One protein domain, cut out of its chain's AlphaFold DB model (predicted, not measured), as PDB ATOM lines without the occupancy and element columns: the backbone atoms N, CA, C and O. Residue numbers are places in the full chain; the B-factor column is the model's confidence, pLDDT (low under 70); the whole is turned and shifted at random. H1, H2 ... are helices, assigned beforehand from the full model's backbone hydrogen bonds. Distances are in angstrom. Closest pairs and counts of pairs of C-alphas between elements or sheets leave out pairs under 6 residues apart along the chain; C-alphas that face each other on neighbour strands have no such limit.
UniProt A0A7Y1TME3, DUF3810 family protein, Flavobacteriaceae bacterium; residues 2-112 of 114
ATOM      1  N   SER A   2     594.162 332.319 297.218       79.56
ATOM      2  CA  SER A   2     593.454 333.445 296.570       79.56
ATOM      3  C   SER A   2     592.891 334.511 297.525       79.56
ATOM      4  O   SER A   2     592.939 335.686 297.195       79.56
ATOM      5  N   GLU A   3     592.392 334.139 298.707       87.56
ATOM      6  CA  GLU A   3     591.917 335.106 299.716       87.56
ATOM      7  C   GLU A   3     593.062 335.916 300.335       87.56
ATOM      8  O   GLU A   3     592.938 337.124 300.494       87.56
ATOM      9  N   ALA A   4     594.197 335.277 300.629       88.81
ATOM     10  CA  ALA A   4     595.376 335.969 301.143       88.81
ATOM     11  C   ALA A   4     595.941 336.942 300.097       88.81
ATOM     12  O   ALA A   4     596.234 338.088 300.426       88.81
ATOM     13  N   ASN A   5     596.004 336.527 298.826       88.69
ATOM     14  CA  ASN A   5     596.408 337.406 297.726       88.69
ATOM     15  C   ASN A   5     595.414 338.559 297.531       88.69
ATOM     16  O   ASN A   5     595.827 339.673 297.217       88.69
ATOM     17  N   PHE A   6     594.119 338.324 297.760       93.31
ATOM     18  CA  PHE A   6     593.094 339.363 297.720       93.31
ATOM     19  C   PHE A   6     593.253 340.387 298.850       93.31
ATOM     20  O   PHE A   6     593.281 341.584 298.578       93.31
ATOM     21  N   ILE A   7     593.440 339.946 300.097       94.25
ATOM     22  CA  ILE A   7     593.715 340.859 301.217       94.25
ATOM     23  C   ILE A   7     595.026 341.624 300.992       94.25
ATOM     24  O   ILE A   7     595.070 342.836 301.186       94.25
ATOM     25  N   GLY A   8     596.074 340.943 300.520       94.25
ATOM     26  CA  GLY A   8     597.344 341.578 300.166       94.25
ATOM     27  C   GLY A   8     597.183 342.640 299.081       94.25
ATOM     28  O   GLY A   8     597.744 343.725 299.207       94.25
ATOM     29  N   TYR A   9     596.365 342.367 298.058       95.25
ATOM     30  CA  TYR A   9     595.990 343.359 297.054       95.25
ATOM     31  C   TYR A   9     595.311 344.570 297.695       95.25
ATOM     32  O   TYR A   9     595.788 345.674 297.473       95.25
ATOM     33  N   LEU A  10     594.274 344.383 298.521       95.00
ATOM     34  CA  LEU A  10     593.532 345.495 299.133       95.00
ATOM     35  C   LEU A  10     594.426 346.407 299.980       95.00
ATOM     36  O   LEU A  10     594.282 347.626 299.944       95.00
ATOM     37  N   VAL A  11     595.350 345.823 300.745       96.31
ATOM     38  CA  VAL A  11     596.282 346.598 301.572       96.31
ATOM     39  C   VAL A  11     597.292 347.335 300.693       96.31
ATOM     40  O   VAL A  11     597.507 348.531 300.870       96.31
ATOM     41  N   ALA A  12     597.904 346.644 299.731       97.00
ATOM     42  CA  ALA A  12     598.973 347.217 298.921       97.00
ATOM     43  C   ALA A  12     598.465 348.218 297.866       97.00
ATOM     44  O   ALA A  12     599.158 349.192 297.582       97.00
ATOM     45  N   SER A  13     597.255 348.037 297.325       95.50
ATOM     46  CA  SER A  13     596.637 348.965 296.368       95.50
ATOM     47  C   SER A  13     596.271 350.310 296.995       95.50
ATOM     48  O   SER A  13     596.202 351.301 296.280       95.50
ATOM     49  N   ASN A  14     596.062 350.346 298.314       94.44
ATOM     50  CA  ASN A  14     595.730 351.551 299.082       94.44
ATOM     51  C   ASN A  14     596.924 352.105 299.879       94.44
ATOM     52  O   ASN A  14     596.775 353.018 300.689       94.44
ATOM     53  N   HIS A  15     598.118 351.542 299.692       97.50
ATOM     54  CA  HIS A  15     599.313 351.976 300.404       97.50
ATOM     55  C   HIS A  15     599.800 353.343 299.874       97.50
ATOM     56  O   HIS A  15     599.743 353.561 298.667       97.50
ATOM     57  N   PRO A  16     600.324 354.262 300.709       96.94
ATOM     58  CA  PRO A  16     600.758 355.594 300.257       96.94
ATOM     59  C   PRO A  16     601.930 355.581 299.259       96.94
ATOM     60  O   PRO A  16     602.101 356.524 298.493       96.94
ATOM     61  N   ASP A  17     602.741 354.524 299.263       97.88
ATOM     62  CA  ASP A  17     603.861 354.354 298.330       97.88
ATOM     63  C   ASP A  17     603.411 353.692 297.013       97.88
ATOM     64  O   ASP A  17     602.879 352.576 296.997       97.88
ATOM     65  N   LEU A  18     603.692 354.381 295.902       97.25
ATOM     66  CA  LEU A  18     603.360 353.982 294.536       97.25
ATOM     67  C   LEU A  18     603.946 352.624 294.126       97.25
ATOM     68  O   LEU A  18     603.347 351.944 293.294       97.25
ATOM     69  N   TYR A  19     605.074 352.185 294.694       95.81
ATOM     70  CA  TYR A  19     605.644 350.868 294.390       95.81
ATOM     71  C   TYR A  19     604.741 349.726 294.861       95.81
ATOM     72  O   TYR A  19     604.590 348.722 294.155       95.81
ATOM     73  N   TYR A  20     604.104 349.882 296.024       96.81
ATOM     74  CA  TYR A  20     603.145 348.904 296.535       96.81
ATOM     75  C   TYR A  20     601.872 348.903 295.695       96.81
ATOM     76  O   TYR A  20     601.428 347.832 295.273       96.81
ATOM     77  N   GLN A  21     601.355 350.089 295.360       97.50
ATOM     78  CA  GLN A  21     600.174 350.215 294.506       97.50
ATOM     79  C   GLN A  21     600.414 349.582 293.133       97.50
ATOM     80  O   GLN A  21     599.604 348.790 292.651       97.50
ATOM     81  N   TYR A  22     601.554 349.889 292.510       95.81
ATOM     82  CA  TYR A  22     601.947 349.319 291.228       95.81
ATOM     83  C   TYR A  22     602.047 347.794 291.305       95.81
ATOM     84  O   TYR A  22     601.479 347.099 290.466       95.81
ATOM     85  N   SER A  23     602.719 347.262 292.327       94.88
ATOM     86  CA  SER A  23     602.907 345.817 292.491       94.88
ATOM     87  C   SER A  23     601.576 345.084 292.692       94.88
ATOM     88  O   SER A  23     601.351 344.035 292.081       94.88
ATOM     89  N   ALA A  24     600.669 345.656 293.490       95.50
ATOM     90  CA  ALA A  24     599.328 345.120 293.715       95.50
ATOM     91  C   ALA A  24     598.510 345.085 292.417       95.50
ATOM     92  O   ALA A  24     597.962 344.042 292.049       95.50
ATOM     93  N   ASN A  25     598.485 346.201 291.685       95.19
ATOM     94  CA  ASN A  25     597.763 346.315 290.421       95.19
ATOM     95  C   ASN A  25     598.357 345.414 289.332       95.19
ATOM     96  O   ASN A  25     597.616 344.748 288.610       95.19
ATOM     97  N   LEU A  26     599.686 345.313 289.251       94.62
ATOM     98  CA  LEU A  26     600.374 344.404 288.337       94.62
ATOM     99  C   LEU A  26     599.998 342.945 288.623       94.62
ATOM    100  O   LEU A  26     599.738 342.177 287.693       94.62
ATOM    101  N   MET A  27     599.938 342.553 289.899       92.06
ATOM    102  CA  MET A  27     599.493 341.221 290.300       92.06
ATOM    103  C   MET A  27     598.038 340.981 289.877       92.06
ATOM    104  O   MET A  27     597.773 340.013 289.162       92.06
ATOM    105  N   ALA A  28     597.109 341.866 290.251       93.44
ATOM    106  CA  ALA A  28     595.691 341.751 289.904       93.44
ATOM    107  C   ALA A  28     595.462 341.677 288.382       93.44
ATOM    108  O   ALA A  28     594.726 340.811 287.904       93.44
ATOM    109  N   MET A  29     596.166 342.509 287.608       94.12
ATOM    110  CA  MET A  29     596.150 342.482 286.145       94.12
ATOM    111  C   MET A  29     596.620 341.127 285.604       94.12
ATOM    112  O   MET A  29     595.965 340.552 284.736       94.12
ATOM    113  N   ARG A  30     597.724 340.571 286.121       91.19
ATOM    114  CA  ARG A  30     598.216 339.249 285.696       91.19
ATOM    115  C   ARG A  30     597.208 338.140 285.998       91.19
ATOM    116  O   ARG A  30     597.018 337.273 285.148       91.19
ATOM    117  N   TYR A  31     596.533 338.192 287.149       91.06
ATOM    118  CA  TYR A  31     595.431 337.281 287.481       91.06
ATOM    119  C   TYR A  31     594.282 337.387 286.465       91.06
ATOM    120  O   TYR A  31     593.831 336.367 285.942       91.06
ATOM    121  N   ALA A  32     593.842 338.607 286.143       92.00
ATOM    122  CA  ALA A  32     592.744 338.854 285.206       92.00
ATOM    123  C   ALA A  32     593.077 338.434 283.765       92.00
ATOM    124  O   ALA A  32     592.266 337.776 283.107       92.00
ATOM    125  N   VAL A  33     594.281 338.756 283.283       90.69
ATOM    126  CA  VAL A  33     594.750 338.361 281.946       90.69
ATOM    127  C   VAL A  33     594.887 336.844 281.853       90.69
ATOM    128  O   VAL A  33     594.407 336.261 280.887       90.69
ATOM    129  N   ALA A  34     595.468 336.183 282.859       87.69
ATOM    130  CA  ALA A  34     595.597 334.725 282.870       87.69
ATOM    131  C   ALA A  34     594.228 334.023 282.896       87.69
ATOM    132  O   ALA A  34     594.008 333.079 282.137       87.69
ATOM    133  N   ALA A  35     593.293 334.508 283.720       89.12
ATOM    134  CA  ALA A  35     591.931 333.980 283.765       89.12
ATOM    135  C   ALA A  35     591.200 334.169 282.427       89.12
ATOM    136  O   ALA A  35     590.525 333.250 281.965       89.12
ATOM    137  N   THR A  36     591.366 335.330 281.785       89.88
ATOM    138  CA  THR A  36     590.793 335.592 280.459       89.88
ATOM    139  C   THR A  36     591.415 334.682 279.409       89.88
ATOM    140  O   THR A  36     590.680 334.018 278.693       89.88
ATOM    141  N   TYR A  37     592.742 334.558 279.377       87.00
ATOM    142  CA  TYR A  37     593.457 333.699 278.430       87.00
ATOM    143  C   TYR A  37     593.061 332.222 278.560       87.00
ATOM    144  O   TYR A  37     592.945 331.524 277.557       87.00
ATOM    145  N   GLY A  38     592.830 331.744 279.788       84.44
ATOM    146  CA  GLY A  38     592.357 330.381 280.038       84.44
ATOM    147  C   GLY A  38     590.918 330.118 279.581       84.44
ATOM    148  O   GLY A  38     590.575 328.966 279.335       84.44
ATOM    149  N   ARG A  39     590.080 331.160 279.468       87.88
ATOM    150  CA  ARG A  39     588.691 331.068 278.975       87.88
ATOM    151  C   ARG A  39     588.600 331.291 277.468       87.88
ATOM    152  O   ARG A  39     587.914 330.545 276.782       87.88
ATOM    153  N   ASP A  40     589.293 332.310 276.976       91.06
ATOM    154  CA  ASP A  40     589.380 332.686 275.572       91.06
ATOM    155  C   ASP A  40     590.803 333.173 275.267       91.06
ATOM    156  O   ASP A  40     591.229 334.271 275.643       91.06
ATOM    157  N   SER A  41     591.551 332.329 274.563       90.12
ATOM    158  CA  SER A  41     592.944 332.612 274.217       90.12
ATOM    159  C   SER A  41     593.111 333.735 273.188       90.12
ATOM    160  O   SER A  41     594.172 334.361 273.156       90.12
ATOM    161  N   ILE A  42     592.089 334.021 272.372       96.06
ATOM    162  CA  ILE A  42     592.118 335.106 271.382       96.06
ATOM    163  C   ILE A  42     592.025 336.437 272.125       96.06
ATOM    164  O   ILE A  42     592.892 337.298 271.965       96.06
ATOM    165  N   ILE A  43     591.031 336.571 273.008       95.75
ATOM    166  CA  ILE A  43     590.860 337.773 273.836       95.75
ATOM    167  C   ILE A  43     592.053 337.941 274.776       95.75
ATOM    168  O   ILE A  43     592.613 339.030 274.887       95.75
ATOM    169  N   GLY A  44     592.495 336.860 275.424       91.19
ATOM    170  CA  GLY A  44     593.653 336.899 276.310       91.19
ATOM    171  C   GLY A  44     594.922 337.378 275.605       91.19
ATOM    172  O   GLY A  44     595.682 338.158 276.178       91.19
ATOM    173  N   ARG A  45     595.153 336.948 274.358       93.62
ATOM    174  CA  ARG A  45     596.291 337.414 273.555       93.62
ATOM    175  C   ARG A  45     596.172 338.895 273.217       93.62
ATOM    176  O   ARG A  45     597.127 339.626 273.446       93.62
ATOM    177  N   ALA A  46     594.997 339.343 272.777       96.94
ATOM    178  CA  ALA A  46     594.755 340.758 272.500       96.94
ATOM    179  C   ALA A  46     595.003 341.643 273.739       96.94
ATOM    180  O   ALA A  46     595.611 342.707 273.628       96.94
ATOM    181  N   LEU A  47     594.601 341.184 274.931       95.12
ATOM    182  CA  LEU A  47     594.893 341.876 276.190       95.12
ATOM    183  C   LEU A  47     596.398 341.985 276.450       95.12
ATOM    184  O   LEU A  47     596.871 343.075 276.761       95.12
ATOM    185  N   VAL A  48     597.155 340.891 276.303       92.56
ATOM    186  CA  VAL A  48     598.622 340.915 276.442       92.56
ATOM    187  C   VAL A  48     599.259 341.883 275.443       92.56
ATOM    188  O   VAL A  48     600.127 342.662 275.831       92.56
ATOM    189  N   ASP A  49     598.809 341.866 274.189       95.12
ATOM    190  CA  ASP A  49     599.353 342.711 273.123       95.12
ATOM    191  C   ASP A  49     599.040 344.202 273.345       95.12
ATOM    192  O   ASP A  49     599.820 345.066 272.944       95.12
ATOM    193  N   SER A  50     597.942 344.513 274.044       96.25
ATOM    194  CA  SER A  50     597.590 345.883 274.444       96.25
ATOM    195  C   SER A  50     598.430 346.442 275.600       96.25
ATOM    196  O   SER A  50     598.375 347.645 275.871       96.25
ATOM    197  N   LEU A  51     599.208 345.606 276.302       94.62
ATOM    198  CA  LEU A  51     599.976 346.059 277.460       94.62
ATOM    199  C   LEU A  51     601.130 346.983 277.041       94.62
ATOM    200  O   LEU A  51     601.842 346.705 276.069       94.62
ATOM    201  N   PRO A  52     601.421 348.044 277.820       96.12
ATOM    202  CA  PRO A  52     602.589 348.872 277.566       96.12
ATOM    203  C   PRO A  52     603.883 348.053 277.611       96.12
ATOM    204  O   PRO A  52     604.112 347.255 278.524       96.12
ATOM    205  N   LYS A  53     604.799 348.322 276.672       95.12
ATOM    206  CA  LYS A  53     606.091 347.615 276.574       95.12
ATOM    207  C   LYS A  53     606.897 347.649 277.880       95.12
ATOM    208  O   LYS A  53     607.578 346.677 278.194       95.12
ATOM    209  N   GLY A  54     606.802 348.740 278.648       95.88
ATOM    210  CA  GLY A  54     607.466 348.882 279.948       95.88
ATOM    211  C   GLY A  54     606.992 347.864 280.989       95.88
ATOM    212  O   GLY A  54     607.816 347.291 281.695       95.88
ATOM    213  N   ILE A  55     605.692 347.556 281.017       94.50
ATOM    214  CA  ILE A  55     605.119 346.535 281.906       94.50
ATOM    215  C   ILE A  55     605.641 345.150 281.526       94.50
ATOM    216  O   ILE A  55     606.097 344.393 282.380       94.50
ATOM    217  N   ILE A  56     605.644 344.838 280.228       93.19
ATOM    218  CA  ILE A  56     606.164 343.562 279.719       93.19
ATOM    219  C   ILE A  56     607.648 343.412 280.080       93.19
ATOM    220  O   ILE A  56     608.071 342.345 280.526       93.19
ATOM    221  N   LYS A  57     608.434 344.486 279.927       95.19
ATOM    222  CA  LYS A  57     609.851 344.515 280.302       95.19
ATOM    223  C   LYS A  57     610.040 344.275 281.800       95.19
ATOM    224  O   LYS A  57     610.823 343.406 282.160       95.19
ATOM    225  N   ASN A  58     609.282 344.960 282.653       93.62
ATOM    226  CA  ASN A  58     609.364 344.800 284.104       93.62
ATOM    227  C   ASN A  58     608.996 343.376 284.564       93.62
ATOM    228  O   ASN A  58     609.680 342.798 285.408       93.62
ATOM    229  N   ILE A  59     607.965 342.768 283.963       89.62
ATOM    230  CA  ILE A  59     607.618 341.366 284.230       89.62
ATOM    231  C   ILE A  59     608.789 340.442 283.858       89.62
ATOM    232  O   ILE A  59     609.120 339.547 284.635       89.62
ATOM    233  N   ARG A  60     609.427 340.657 282.697       89.50
ATOM    234  CA  ARG A  60     610.593 339.865 282.264       89.50
ATOM    235  C   ARG A  60     611.788 340.051 283.192       89.50
ATOM    236  O   ARG A  60     612.358 339.058 283.614       89.50
ATOM    237  N   GLU A  61     612.108 341.283 283.580       91.75
ATOM    238  CA  GLU A  61     613.191 341.580 284.528       91.75
ATOM    239  C   GLU A  61     612.991 340.846 285.859       91.75
ATOM    240  O   GLU A  61     613.924 340.231 286.370       91.75
ATOM    241  N   SER A  62     611.763 340.832 286.392       85.94
ATOM    242  CA  SER A  62     611.444 340.068 287.601       85.94
ATOM    243  C   SER A  62     611.623 338.560 287.391       85.94
ATOM    244  O   SER A  62     612.232 337.886 288.219       85.94
ATOM    245  N   GLN A  63     611.134 338.017 286.272       84.06
ATOM    246  CA  GLN A  63     611.301 336.597 285.949       84.06
ATOM    247  C   GLN A  63     612.773 336.209 285.814       84.06
ATOM    248  O   GLN A  63     613.181 335.184 286.353       84.06
ATOM    249  N   ASP A  64     613.565 337.019 285.121       86.81
ATOM    250  CA  ASP A  64     614.982 336.768 284.890       86.81
ATOM    251  C   ASP A  64     615.788 336.906 286.189       86.81
ATOM    252  O   ASP A  64     616.652 336.069 286.461       86.81
ATOM    253  N   PHE A  65     615.436 337.870 287.049       85.12
ATOM    254  CA  PHE A  65     615.965 337.972 288.409       85.12
ATOM    255  C   PHE A  65     615.738 336.666 289.175       85.12
ATOM    256  O   PHE A  65     616.705 336.048 289.612       85.12
ATOM    257  N   TRP A  66     614.496 336.177 289.262       77.44
ATOM    258  CA  TRP A  66     614.187 334.933 289.977       77.44
ATOM    259  C   TRP A  66     614.830 333.692 289.340       77.44
ATOM    260  O   TRP A  66     615.318 332.820 290.060       77.44
ATOM    261  N   ARG A  67     614.906 333.622 288.004       79.00
ATOM    262  CA  ARG A  67     615.610 332.548 287.277       79.00
ATOM    263  C   ARG A  67     617.098 332.505 287.604       79.00
ATOM    264  O   ARG A  67     617.654 331.418 287.723       79.00
ATOM    265  N   SER A  68     617.741 333.655 287.799       77.69
ATOM    266  CA  SER A  68     619.171 333.706 288.128       77.69
ATOM    267  C   SER A  68     619.514 332.995 289.450       77.69
ATOM    268  O   SER A  68     620.603 332.433 289.581       77.69
ATOM    269  N   TYR A  69     618.563 332.920 290.391       70.19
ATOM    270  CA  TYR A  69     618.708 332.173 291.646       70.19
ATOM    271  C   TYR A  69     618.453 330.663 291.499       70.19
ATOM    272  O   TYR A  69     618.856 329.898 292.375       70.19
ATOM    273  N   GLN A  70     617.842 330.200 290.399       62.44
ATOM    274  CA  GLN A  70     617.556 328.774 290.188       62.44
ATOM    275  C   GLN A  70     618.824 327.943 289.912       62.44
ATOM    276  O   GLN A  70     618.891 326.783 290.316       62.44
ATOM    277  N   ASN A  71     619.868 328.531 289.318       59.56
ATOM    278  CA  ASN A  71     621.058 327.794 288.860       59.56
ATOM    279  C   ASN A  71     622.009 327.315 289.977       59.56
ATOM    280  O   ASN A  71     622.873 326.484 289.712       59.56
ATOM    281  N   LYS A  72     621.891 327.799 291.224       55.47
ATOM    282  CA  LYS A  72     622.790 327.393 292.334       55.47
ATOM    283  C   LYS A  72     622.218 326.322 293.270       55.47
ATOM    284  O   LYS A  72     622.950 325.793 294.098       55.47
ATOM    285  N   ALA A  73     620.940 325.980 293.139       58.31
ATOM    286  CA  ALA A  73     620.263 324.995 293.989       58.31
ATOM    287  C   ALA A  73     619.325 324.072 293.181       58.31
ATOM    288  O   ALA A  73     618.381 323.487 293.713       58.31
ATOM    289  N   GLU A  74     619.617 323.934 291.886       60.25
ATOM    290  CA  GLU A  74     618.800 323.264 290.873       60.25
ATOM    291  C   GLU A  74     618.323 321.844 291.253       60.25
ATOM    292  O   GLU A  74     617.144 321.562 291.045       60.25
ATOM    293  N   PRO A  75     619.135 320.958 291.871       60.75
ATOM    294  CA  PRO A  75     618.669 319.619 292.249       60.75
ATOM    295  C   PRO A  75     617.706 319.640 293.442       60.75
ATOM    296  O   PRO A  75     616.717 318.909 293.464       60.75
ATOM    297  N   PHE A  76     617.977 320.497 294.432       60.75
ATOM    298  CA  PHE A  76     617.196 320.574 295.667       60.75
ATOM    299  C   PHE A  76     615.849 321.254 295.424       60.75
ATOM    300  O   PHE A  76     614.811 320.748 295.850       60.75
ATOM    301  N   PHE A  77     615.844 322.358 294.670       59.03
ATOM    302  CA  PHE A  77     614.604 323.027 294.300       59.03
ATOM    303  C   PHE A  77     613.813 322.262 293.254       59.03
ATOM    304  O   PHE A  77     612.599 322.302 293.359       59.03
ATOM    305  N   LYS A  78     614.418 321.523 292.308       59.81
ATOM    306  CA  LYS A  78     613.635 320.613 291.452       59.81
ATOM    307  C   LYS A  78     612.885 319.593 292.295       59.81
ATOM    308  O   LYS A  78     611.696 319.446 292.088       59.81
ATOM    309  N   LEU A  79     613.530 318.960 293.279       58.75
ATOM    310  CA  LEU A  79     612.873 317.976 294.147       58.75
ATOM    311  C   LEU A  79     611.798 318.614 295.046       58.75
ATOM    312  O   LEU A  79     610.707 318.063 295.193       58.75
ATOM    313  N   PHE A  80     612.083 319.790 295.614       61.62
ATOM    314  CA  PHE A  80     611.135 320.536 296.440       61.62
ATOM    315  C   PHE A  80     609.953 321.068 295.624       61.62
ATOM    316  O   PHE A  80     608.820 320.872 296.039       61.62
ATOM    317  N   TYR A  81     610.184 321.695 294.465       54.12
ATOM    318  CA  TYR A  81     609.129 322.201 293.583       54.12
ATOM    319  C   TYR A  81     608.340 321.071 292.931       54.12
ATOM    320  O   TYR A  81     607.125 321.194 292.871       54.12
ATOM    321  N   ASP A  82     608.960 319.965 292.504       57.00
ATOM    322  CA  ASP A  82     608.222 318.794 292.012       57.00
ATOM    323  C   ASP A  82     607.303 318.247 293.099       57.00
ATOM    324  O   ASP A  82     606.133 317.993 292.831       57.00
ATOM    325  N   ASN A  83     607.801 318.084 294.329       54.44
ATOM    326  CA  ASN A  83     606.978 317.606 295.437       54.44
ATOM    327  C   ASN A  83     605.936 318.641 295.866       54.44
ATOM    328  O   ASN A  83     604.805 318.266 296.138       54.44
ATOM    329  N   TYR A  84     606.260 319.932 295.866       58.22
ATOM    330  CA  TYR A  84     605.316 321.018 296.132       58.22
ATOM    331  C   TYR A  84     604.207 321.067 295.071       58.22
ATOM    332  O   TYR A  84     603.039 321.189 295.422       58.22
ATOM    333  N   LEU A  85     604.534 320.914 293.784       52.97
ATOM    334  CA  LEU A  85     603.577 320.881 292.672       52.97
ATOM    335  C   LEU A  85     602.748 319.584 292.660       52.97
ATOM    336  O   LEU A  85     601.552 319.628 292.378       52.97
ATOM    337  N   LYS A  86     603.355 318.438 293.005       51.91
ATOM    338  CA  LYS A  86     602.681 317.129 293.117       51.91
ATOM    339  C   LYS A  86     601.759 317.049 294.339       51.91
ATOM    340  O   LYS A  86     600.658 316.520 294.219       51.91
ATOM    341  N   LEU A  87     602.169 317.598 295.487       50.41
ATOM    342  CA  LEU A  87     601.351 317.668 296.705       50.41
ATOM    343  C   LEU A  87     600.205 318.681 296.573       50.41
ATOM    344  O   LEU A  87     599.127 318.433 297.102       50.41
ATOM    345  N   ASN A  88     600.400 319.775 295.827       47.84
ATOM    346  CA  ASN A  88     599.377 320.808 295.620       47.84
ATOM    347  C   ASN A  88     598.435 320.563 294.430       47.84
ATOM    348  O   ASN A  88     597.744 321.503 294.052       47.84
ATOM    349  N   GLN A  89     598.405 319.358 293.836       45.81
ATOM    350  CA  GLN A  89     597.495 318.959 292.745       45.81
ATOM    351  C   GLN A  89     597.068 320.130 291.849       45.81
ATOM    352  O   GLN A  89     595.984 320.697 291.995       45.81
ATOM    353  N   GLN A  90     597.924 320.475 290.889       43.31
ATOM    354  CA  GLN A  90     597.754 321.558 289.916       43.31
ATOM    355  C   GLN A  90     596.548 321.373 288.949       43.31
ATOM    356  O   GLN A  90     596.598 321.779 287.794       43.31
ATOM    357  N   GLN A  91     595.443 320.778 289.403       39.91
ATOM    358  CA  GLN A  91     594.103 320.915 288.836       39.91
ATOM    359  C   GLN A  91     593.454 322.266 289.180       39.91
ATOM    360  O   GLN A  91     592.547 322.707 288.472       39.91
ATOM    361  N   ASP A  92     593.937 322.958 290.215       44.72
ATOM    362  CA  ASP A  92     593.395 324.254 290.631       44.72
ATOM    363  C   ASP A  92     594.045 325.462 289.944       44.72
ATOM    364  O   ASP A  92     593.659 326.583 290.241       44.72
ATOM    365  N   GLY A  93     594.961 325.286 288.983       51.28
ATOM    366  CA  GLY A  93     595.641 326.403 288.309       51.28
ATOM    367  C   GLY A  93     594.660 327.473 287.811       51.28
ATOM    368  O   GLY A  93     594.672 328.599 288.297       51.28
ATOM    369  N   ILE A  94     593.726 327.100 286.930       51.78
ATOM    370  CA  ILE A  94     592.669 328.002 286.427       51.78
ATOM    371  C   ILE A  94     591.671 328.390 287.533       51.78
ATOM    372  O   ILE A  94     591.211 329.533 287.575       51.78
ATOM    373  N   LYS A  95     591.344 327.475 288.455       51.84
ATOM    374  CA  LYS A  95     590.359 327.715 289.526       51.84
ATOM    375  C   LYS A  95     590.848 328.740 290.557       51.84
ATOM    376  O   LYS A  95     590.070 329.592 290.981       51.84
ATOM    377  N   GLY A  96     592.135 328.730 290.896       56.47
ATOM    378  CA  GLY A  96     592.795 329.682 291.786       56.47
ATOM    379  C   GLY A  96     592.845 331.090 291.193       56.47
ATOM    380  O   GLY A  96     592.530 332.054 291.903       56.47
ATOM    381  N   TYR A  97     593.126 331.206 289.883       60.41
ATOM    382  CA  TYR A  97     592.966 332.469 289.151       60.41
ATOM    383  C   TYR A  97     591.504 332.927 289.177       60.41
ATOM    384  O   TYR A  97     591.221 334.083 289.490       60.41
ATOM    385  N   SER A  98     590.568 332.007 288.930       71.19
ATOM    386  CA  SER A  98     589.137 332.307 288.906       71.19
ATOM    387  C   SER A  98     588.607 332.802 290.258       71.19
ATOM    388  O   SER A  98     587.770 333.701 290.268       71.19
ATOM    389  N   LYS A  99     589.093 332.276 291.394       84.12
ATOM    390  CA  LYS A  99     588.666 332.731 292.729       84.12
ATOM    391  C   LYS A  99     589.195 334.127 293.065       84.12
ATOM    392  O   LYS A  99     588.424 334.959 293.525       84.12
ATOM    393  N   MET A 100     590.477 334.404 292.807       88.75
ATOM    394  CA  MET A 100     591.057 335.740 293.033       88.75
ATOM    395  C   MET A 100     590.361 336.800 292.169       88.75
ATOM    396  O   MET A 100     589.937 337.833 292.675       88.75
ATOM    397  N   VAL A 101     590.188 336.523 290.871       91.44
ATOM    398  CA  VAL A 101     589.486 337.432 289.950       91.44
ATOM    399  C   VAL A 101     588.028 337.623 290.368       91.44
ATOM    400  O   VAL A 101     587.538 338.746 290.340       91.44
ATOM    401  N   GLY A 102     587.352 336.561 290.816       92.12
ATOM    402  CA  GLY A 102     585.993 336.655 291.350       92.12
ATOM    403  C   GLY A 102     585.891 337.588 292.560       92.12
ATOM    404  O   GLY A 102     584.990 338.420 292.602       92.12
ATOM    405  N   LEU A 103     586.838 337.509 293.503       92.88
ATOM    406  CA  LEU A 103     586.890 338.414 294.657       92.88
ATOM    407  C   LEU A 103     587.127 339.871 294.236       92.88
ATOM    408  O   LEU A 103     586.449 340.761 294.744       92.88
ATOM    409  N   LEU A 104     588.029 340.113 293.280       92.88
ATOM    410  CA  LEU A 104     588.275 341.451 292.729       92.88
ATOM    411  C   LEU A 104     587.016 342.047 292.081       92.88
ATOM    412  O   LEU A 104     586.678 343.199 292.346       92.88
ATOM    413  N   VAL A 105     586.310 341.265 291.256       92.88
ATOM    414  CA  VAL A 105     585.073 341.704 290.589       92.88
ATOM    415  C   VAL A 105     583.972 341.970 291.612       92.88
ATOM    416  O   VAL A 105     583.408 343.059 291.611       92.88
ATOM    417  N   ALA A 106     583.723 341.033 292.531       93.75
ATOM    418  CA  ALA A 106     582.689 341.182 293.554       93.75
ATOM    419  C   ALA A 106     582.951 342.382 294.479       93.75
ATOM    420  O   ALA A 106     582.023 343.092 294.861       93.75
ATOM    421  N   TYR A 107     584.214 342.634 294.833       92.62
ATOM    422  CA  TYR A 107     584.594 343.806 295.619       92.62
ATOM    423  C   TYR A 107     584.302 345.105 294.863       92.62
ATOM    424  O   TYR A 107     583.666 346.000 295.414       92.62
ATOM    425  N   ARG A 108     584.697 345.177 293.586       89.81
ATOM    426  CA  ARG A 108     584.421 346.334 292.727       89.81
ATOM    427  C   ARG A 108     582.921 346.580 292.555       89.81
ATOM    428  O   ARG A 108     582.491 347.723 292.624       89.81
ATOM    429  N   GLU A 109     582.124 345.537 292.337       91.88
ATOM    430  CA  GLU A 109     580.664 345.659 292.208       91.88
ATOM    431  C   GLU A 109     580.011 346.156 293.501       91.88
ATOM    432  O   GLU A 109     579.056 346.928 293.452       91.88
ATOM    433  N   LYS A 110     580.532 345.738 294.660       92.88
ATOM    434  CA  LYS A 110     579.984 346.115 295.964       92.88
ATOM    435  C   LYS A 110     580.359 347.535 296.398       92.88
ATOM    436  O   LYS A 110     579.540 348.182 297.047       92.88
ATOM    437  N   TYR A 111     581.578 347.990 296.104       88.88
ATOM    438  CA  TYR A 111     582.124 349.234 296.667       88.88
ATOM    439  C   TYR A 111     582.468 350.319 295.633       88.88
ATOM    440  O   TYR A 111     582.666 351.459 296.030       88.88
ATOM    441  N   GLY A 112     582.471 350.017 294.329       77.38
ATOM    442  CA  GLY A 112     582.829 350.973 293.273       77.38
ATOM    443  C   GLY A 112     584.334 351.039 292.970       77.38
ATOM    444  O   GLY A 112     585.136 350.305 293.545       77.38
TER     445      GLY A 112
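AT A GLANCE: This is residues 2 to 112 of the 114 residues of the protein "DUF3810 family protein" of Flavobacteriaceae bacterium (UniProt A0A7Y1TME3). An open frame of helices hangs on a small crossed cluster. H1, H2 and H6 pack on one another as a triangle, and H3 folds back beside the end of H2. H4 and H5 make a V-like corner round an empty space before the backbone returns to H6; within this arm residues 60 to 69, 71 to 77 and 79 to 92 stand free. The printed part has 111 residues with six named helices, H1 to H6 in order, and no named strand; its class is all helix. It is only just loose, close to compact, with a radius of gyration of the C-alphas of 16.0 A, and only just elongated, spanning 48 by 32 by 30 A.

IN THESE COORDINATES: H1 covers residues 2 to 13, 15.8 A long, and begins with C-alpha 2 at (593.454, 333.445, 296.570). H2, the longest helix by residues, covers residues 18 to 39 and is 31.3 A long. H3 covers residues 41 to 49, 12.0 A. H4 covers residues 53 to 70, 25.9 A, and its C-alpha 70 stands at (617.556, 328.774, 290.188). H5 covers residues 74 to 87, 19.2 A. H6 covers residues 93 to 111, 27.8 A, and ends with C-alpha 111 at (582.124, 349.234, 296.667).

HOW THE PARTS SIT: H2 is the hub, touching H1, H3 and H6. H1 and H2 are a helical hairpin, opposite ways at a steep tilt of 39 degrees; residues 8 to 13 of H1 touch residues 20 to 28 of H2, and the closest C-alphas, of Ser 13 and Gln 21, are 4.2 A apart. H2 and H3 are also a helical hairpin, opposite ways at a shallow tilt of 27 degrees, closest at the C-alphas of Tyr 37 and Gly 44, 3.8 A. H6 touches H2 at a steep tilt of 60 degrees, opposite ways, with the C-alphas of Tyr 31 and Tyr 97 closest at 5.7 A. H6 touches H1 at a steep tilt of 48 degrees, the same way; the C-alphas of Ser 2 and Met 100 are closest at 4.9 A. H4 touches no helix and is only just apart from H2, closest 8.3 A. H4 and H5 are close but not clearly touching, only just about perpendicular at 71 degrees; the C-alphas of Gln 70 and Phe 77 are closest at 7.7 A. H5 and H6 are apart. Every O i to N i+4 pair is within hydrogen-bond range in H1, H2, H3, H5 and H6, and 12 of 14 in H4.

THE WHOLE: The two C-alphas farthest apart, of Pro 75 and Gly 112, are 47.6 A apart. The printed part has no cut, and its five links between helices are tight. The mean pLDDT of the printed part is 82.0; residues 70 to 97 are under 70.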